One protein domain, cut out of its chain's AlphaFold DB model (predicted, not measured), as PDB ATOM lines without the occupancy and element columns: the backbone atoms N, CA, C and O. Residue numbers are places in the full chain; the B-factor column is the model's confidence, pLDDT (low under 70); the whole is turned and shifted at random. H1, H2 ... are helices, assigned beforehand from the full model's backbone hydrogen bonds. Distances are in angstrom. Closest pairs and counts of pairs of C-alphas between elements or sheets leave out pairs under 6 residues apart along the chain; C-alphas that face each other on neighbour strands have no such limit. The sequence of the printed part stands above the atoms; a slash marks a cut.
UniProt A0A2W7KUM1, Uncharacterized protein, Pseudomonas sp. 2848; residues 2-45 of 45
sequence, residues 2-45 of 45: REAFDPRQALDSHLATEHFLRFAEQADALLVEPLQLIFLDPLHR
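This is residues 2 to 45 of the 45 residues of an uncharacterized protein of Pseudomonas sp. 2848 (UniProt A0A2W7KUM1). What shape do these atoms make? Helices H1 and H2 follow each other round an open corner, and the unnamed stretch 31 to 45 folds back across its open side, making a loose, flat frame. How much is helix? The printed part has 44 residues, under half of them in the two named helices, with no named strand; the class is all helix. It is loose, with a radius of gyration of the C-alphas of 12.5 A and spans of 39 by 21 by 11 A.

Where is H1? It holds residues 8 to 15, 11.0 A long, from C-alpha 8 at (-15.005, -61.135, 66.026). Where is H2? It holds residues 18 to 30, 18.5 A long, to C-alpha 30 at (-21.539, -34.399, 59.426).

Do H1 and H2 touch? They are close but not clearly touching; their closest C-alphas, of His 14 and Phe 20, are 6.8 A apart. How are they directed? They run the same way at a steep tilt of 61 degrees. What of their backbones? In H1 and H2 every O i to N i+4 pair is within hydrogen-bond range.

How far does it reach? The C-alphas farthest apart, of Ala 29 and Arg 45, are 39.1 A apart. Are there cuts or long links? The printed part has no cut, and the link from H1 to H2 is tight. Where is confidence low? Residues 44 to 45 are under 70 in pLDDT.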
ATOM      1  N   ARG A   2      -9.086 -46.997  61.297       87.94
ATOM      2  CA  ARG A   2      -8.768 -48.410  61.044       87.94
ATOM      3  C   ARG A   2      -8.495 -49.087  62.378       87.94
ATOM      4  O   ARG A   2      -7.551 -48.709  63.063       87.94
ATOM      5  N   GLU A   3      -9.316 -50.068  62.713       89.62
ATOM      6  CA  GLU A   3      -9.238 -50.833  63.954       89.62
ATOM      7  C   GLU A   3      -9.103 -52.319  63.631       89.62
ATOM      8  O   GLU A   3      -9.519 -52.776  62.564       89.62
ATOM      9  N   ALA A   4      -8.486 -53.062  64.542       91.62
ATOM     10  CA  ALA A   4      -8.348 -54.505  64.454       91.62
ATOM     11  C   ALA A   4      -8.925 -55.121  65.727       91.62
ATOM     12  O   ALA A   4      -8.625 -54.664  66.828       91.62
ATOM     13  N   PHE A   5      -9.741 -56.155  65.556       89.81
ATOM     14  CA  PHE A   5     -10.418 -56.849  66.641       89.81
ATOM     15  C   PHE A   5     -10.116 -58.340  66.545       89.81
ATOM     16  O   PHE A   5     -10.229 -58.931  65.471       89.81
ATOM     17  N   ASP A   6      -9.759 -58.933  67.677       87.12
ATOM     18  CA  ASP A   6      -9.624 -60.374  67.856       87.12
ATOM     19  C   ASP A   6     -10.212 -60.726  69.233       87.12
ATOM     20  O   ASP A   6      -9.741 -60.177  70.236       87.12
ATOM     21  N   PRO A   7     -11.263 -61.560  69.329       89.62
ATOM     22  CA  PRO A   7     -12.008 -62.227  68.251       89.62
ATOM     23  C   PRO A   7     -13.104 -61.334  67.635       89.62
ATOM     24  O   PRO A   7     -13.355 -60.223  68.099       89.62
ATOM     25  N   ARG A   8     -13.850 -61.842  66.638       86.06
ATOM     26  CA  ARG A   8     -15.005 -61.135  66.026       86.06
ATOM     27  C   ARG A   8     -16.026 -60.626  67.057       86.06
ATOM     28  O   ARG A   8     -16.575 -59.548  66.884       86.06
ATOM     29  N   GLN A   9     -16.217 -61.337  68.165       93.25
ATOM     30  CA  GLN A   9     -17.123 -60.910  69.235       93.25
ATOM     31  C   GLN A   9     -16.710 -59.575  69.887       93.25
ATOM     32  O   GLN A   9     -17.564 -58.854  70.408       93.25
ATOM     33  N   ALA A  10     -15.423 -59.214  69.846       94.06
ATOM     34  CA  ALA A  10     -14.949 -57.920  70.330       94.06
ATOM     35  C   ALA A  10     -15.411 -56.771  69.418       94.06
ATOM     36  O   ALA A  10     -15.790 -55.715  69.920       94.06
ATOM     37  N   LEU A  11     -15.450 -56.997  68.101       93.62
ATOM     38  CA  LEU A  11     -16.019 -56.052  67.139       93.62
ATOM     39  C   LEU A  11     -17.522 -55.870  67.380       93.62
ATOM     40  O   LEU A  11     -17.982 -54.738  67.495       93.62
ATOM     41  N   ASP A  12     -18.276 -56.962  67.528       94.06
ATOM     42  CA  ASP A  12     -19.723 -56.886  67.782       94.06
ATOM     43  C   ASP A  12     -20.024 -56.109  69.073       94.06
ATOM     44  O   ASP A  12     -20.897 -55.241  69.113       94.06
ATOM     45  N   SER A  13     -19.243 -56.376  70.126       96.38
ATOM     46  CA  SER A  13     -19.370 -55.682  71.409       96.38
ATOM     47  C   SER A  13     -19.030 -54.197  71.285       96.38
ATOM     48  O   SER A  13     -19.720 -53.371  71.878       96.38
ATOM     49  N   HIS A  14     -18.001 -53.846  70.504       95.25
ATOM     50  CA  HIS A  14     -17.623 -52.459  70.234       95.25
ATOM     51  C   HIS A  14     -18.751 -51.688  69.534       95.25
ATOM     52  O   HIS A  14     -19.127 -50.605  69.992       95.25
ATOM     53  N   LEU A  15     -19.333 -52.269  68.478       94.56
ATOM     54  CA  LEU A  15     -20.425 -51.662  67.709       94.56
ATOM     55  C   LEU A  15     -21.693 -51.439  68.554       94.56
ATOM     56  O   LEU A  15     -22.460 -50.520  68.281       94.56
ATOM     57  N   ALA A  16     -21.900 -52.251  69.594       96.56
ATOM     58  CA  ALA A  16     -23.027 -52.123  70.517       96.56
ATOM     59  C   ALA A  16     -22.802 -51.100  71.651       96.56
ATOM     60  O   ALA A  16     -23.716 -50.853  72.440       96.56
ATOM     61  N   THR A  17     -21.604 -50.516  71.779       97.19
ATOM     62  CA  THR A  17     -21.333 -49.545  72.849       97.19
ATOM     63  C   THR A  17     -22.044 -48.215  72.610       97.19
ATOM     64  O   THR A  17     -22.119 -47.730  71.483       97.19
ATOM     65  N   GLU A  18     -22.481 -47.556  73.690       97.25
ATOM     66  CA  GLU A  18     -23.052 -46.201  73.615       97.25
ATOM     67  C   GLU A  18     -22.093 -45.226  72.918       97.25
ATOM     68  O   GLU A  18     -22.513 -44.393  72.120       97.25
ATOM     69  N   HIS A  19     -20.790 -45.369  73.167       95.25
ATOM     70  CA  HIS A  19     -19.768 -44.561  72.513       95.25
ATOM     71  C   HIS A  19     -19.823 -44.690  70.985       95.25
ATOM     72  O   HIS A  19     -19.845 -43.676  70.286       95.25
ATOM     73  N   PHE A  20     -19.869 -45.920  70.463       95.19
ATOM     74  CA  PHE A  20     -19.939 -46.147  69.023       95.19
ATOM     75  C   PHE A  20     -21.258 -45.640  68.427       95.19
ATOM     76  O   PHE A  20     -21.244 -45.002  67.376       95.19
ATOM     77  N   LEU A  21     -22.383 -45.848  69.116       95.94
ATOM     78  CA  LEU A  21     -23.690 -45.363  68.662       95.94
ATOM     79  C   LEU A  21     -23.717 -43.834  68.540       95.94
ATOM     80  O   LEU A  21     -24.111 -43.304  67.504       95.94
ATOM     81  N   ARG A  22     -23.211 -43.114  69.548       96.12
ATOM     82  CA  ARG A  22     -23.131 -41.646  69.500       96.12
ATOM     83  C   ARG A  22     -22.166 -41.147  68.430       96.12
ATOM     84  O   ARG A  22     -22.417 -40.113  67.817       96.12
ATOM     85  N   PHE A  23     -21.072 -41.869  68.199       94.25
ATOM     86  CA  PHE A  23     -20.175 -41.589  67.081       94.25
ATOM     87  C   PHE A  23     -20.897 -41.740  65.734       94.25
ATOM     88  O   PHE A  23     -20.779 -40.853  64.891       94.25
ATOM     89  N   ALA A  24     -21.665 -42.817  65.541       94.38
ATOM     90  CA  ALA A  24     -22.408 -43.059  64.306       94.38
ATOM     91  C   ALA A  24     -23.452 -41.959  64.042       94.38
ATOM     92  O   ALA A  24     -23.495 -41.414  62.942       94.38
ATOM     93  N   GLU A  25     -24.210 -41.551  65.065       95.06
ATOM     94  CA  GLU A  25     -25.170 -40.438  64.965       95.06
ATOM     95  C   GLU A  25     -24.497 -39.115  64.569       95.06
ATOM     96  O   GLU A  25     -25.011 -38.359  63.743       95.06
ATOM     97  N   GLN A  26     -23.328 -38.820  65.146       95.50
ATOM     98  CA  GLN A  26     -22.570 -37.616  64.799       95.50
ATOM     99  C   GLN A  26     -22.016 -37.686  63.377       95.50
ATOM    100  O   GLN A  26     -22.023 -36.677  62.672       95.50
ATOM    101  N   ALA A  27     -21.539 -38.856  62.953       94.50
ATOM    102  CA  ALA A  27     -21.043 -39.061  61.601       94.50
ATOM    103  C   ALA A  27     -22.155 -38.828  60.569       94.50
ATOM    104  O   ALA A  27     -21.932 -38.093  59.609       94.50
ATOM    105  N   ASP A  28     -23.360 -39.347  60.806       91.62
ATOM    106  CA  ASP A  28     -24.509 -39.144  59.916       91.62
ATOM    107  C   ASP A  28     -24.907 -37.667  59.773       91.62
ATOM    108  O   ASP A  28     -25.332 -37.238  58.702       91.62
ATOM    109  N   ALA A  29     -24.736 -36.857  60.822       93.69
ATOM    110  CA  ALA A  29     -25.017 -35.422  60.760       93.69
ATOM    111  C   ALA A  29     -23.934 -34.606  60.024       93.69
ATOM    112  O   ALA A  29     -24.198 -33.481  59.595       93.69
ATOM    113  N   LEU A  30     -22.709 -35.132  59.925       95.50
ATOM    114  CA  LEU A  30     -21.539 -34.399  59.426       95.50
ATOM    115  C   LEU A  30     -21.103 -34.822  58.022       95.50
ATOM    116  O   LEU A  30     -20.504 -34.020  57.301       95.50
ATOM    117  N   LEU A  31     -21.338 -36.076  57.646       94.69
ATOM    118  CA  LEU A  31     -20.896 -36.619  56.371       94.69
ATOM    119  C   LEU A  31     -21.908 -36.311  55.262       94.69
ATOM    120  O   LEU A  31     -23.118 -36.358  55.454       94.69
ATOM    121  N   VAL A  32     -21.393 -36.018  54.066       95.25
ATOM    122  CA  VAL A  32     -22.222 -35.835  52.859       95.25
ATOM    123  C   VAL A  32     -22.823 -37.167  52.397       95.25
ATOM    124  O   VAL A  32     -23.910 -37.195  51.829       95.25
ATOM    125  N   GLU A  33     -22.119 -38.269  52.657       94.25
ATOM    126  CA  GLU A  33     -22.561 -39.632  52.375       94.25
ATOM    127  C   GLU A  33     -22.633 -40.442  53.680       94.25
ATOM    128  O   GLU A  33     -21.833 -40.187  54.583       94.25
ATOM    129  N   PRO A  34     -23.541 -41.431  53.800       91.62
ATOM    130  CA  PRO A  34     -23.687 -42.223  55.021       91.62
ATOM    131  C   PRO A  34     -22.400 -42.948  55.421       91.62
ATOM    132  O   PRO A  34     -21.659 -43.431  54.554       91.62
ATOM    133  N   LEU A  35     -22.175 -43.107  56.729       93.12
ATOM    134  CA  LEU A  35     -21.013 -43.818  57.262       93.12
ATOM    135  C   LEU A  35     -20.902 -45.236  56.669       93.12
ATOM    136  O   LEU A  35     -21.805 -46.059  56.799       93.12
ATOM    137  N   GLN A  36     -19.760 -45.536  56.049       92.50
ATOM    138  CA  GLN A  36     -19.460 -46.854  55.486       92.50
ATOM    139  C   GLN A  36     -18.506 -47.629  56.401       92.50
ATOM    140  O   GLN A  36     -17.416 -47.150  56.722       92.50
ATOM    141  N   LEU A  37     -18.887 -48.853  56.771       92.88
ATOM    142  CA  LEU A  37     -18.028 -49.789  57.496       92.88
ATOM    143  C   LEU A  37     -17.516 -50.863  56.534       92.88
ATOM    144  O   LEU A  37     -18.294 -51.641  55.986       92.88
ATOM    145  N   ILE A  38     -16.199 -50.907  56.335       92.19
ATOM    146  CA  ILE A  38     -15.540 -51.900  55.479       92.19
ATOM    147  C   ILE A  38     -14.827 -52.906  56.377       92.19
ATOM    148  O   ILE A  38     -13.859 -52.565  57.057       92.19
ATOM    149  N   PHE A  39     -15.298 -54.152  56.361       90.12
ATOM    150  CA  PHE A  39     -14.676 -55.247  57.099       90.12
ATOM    151  C   PHE A  39     -13.577 -55.879  56.252       90.12
ATOM    152  O   PHE A  39     -13.806 -56.277  55.112       90.12
ATOM    153  N   LEU A  40     -12.377 -55.950  56.820       89.19
ATOM    154  CA  LEU A  40     -11.231 -56.592  56.197       89.19
ATOM    155  C   LEU A  40     -10.959 -57.901  56.923       89.19
ATOM    156  O   LEU A  40     -10.872 -57.908  58.152       89.19
ATOM    157  N   ASP A  41     -10.771 -58.979  56.169       83.44
ATOM    158  CA  ASP A  41     -10.219 -60.195  56.747       83.44
ATOM    159  C   ASP A  41      -8.752 -59.940  57.117       83.44
ATOM    160  O   ASP A  41      -7.974 -59.461  56.277       83.44
ATOM    161  N   PRO A  42      -8.339 -60.227  58.364       72.38
ATOM    162  CA  PRO A  42      -6.928 -60.225  58.690       72.38
ATOM    163  C   PRO A  42      -6.264 -61.296  57.822       72.38
ATOM    164  O   PRO A  42      -6.647 -62.464  57.858       72.38
ATOM    165  N   LEU A  43      -5.296 -60.892  56.996       71.62
ATOM    166  CA  LEU A  43      -4.485 -61.833  56.229       71.62
ATOM    167  C   LEU A  43      -3.859 -62.822  57.220       71.62
ATOM    168  O   LEU A  43      -2.990 -62.436  58.004       71.62
ATOM    169  N   HIS A  44      -4.318 -64.077  57.195       57.66
ATOM    170  CA  HIS A  44      -3.643 -65.179  57.870       57.66
ATOM    171  C   HIS A  44      -2.228 -65.250  57.288       57.66
ATOM    172  O   HIS A  44      -2.068 -65.476  56.086       57.66
ATOM    173  N   ARG A  45      -1.220 -64.968  58.114       49.19
ATOM    174  CA  ARG A  45       0.189 -65.107  57.747       49.19
ATOM    175  C   ARG A  45       0.698 -66.481  58.145       49.19
ATOM    176  O   ARG A  45       0.312 -66.933  59.243       49.19
TER     177      ARG A  45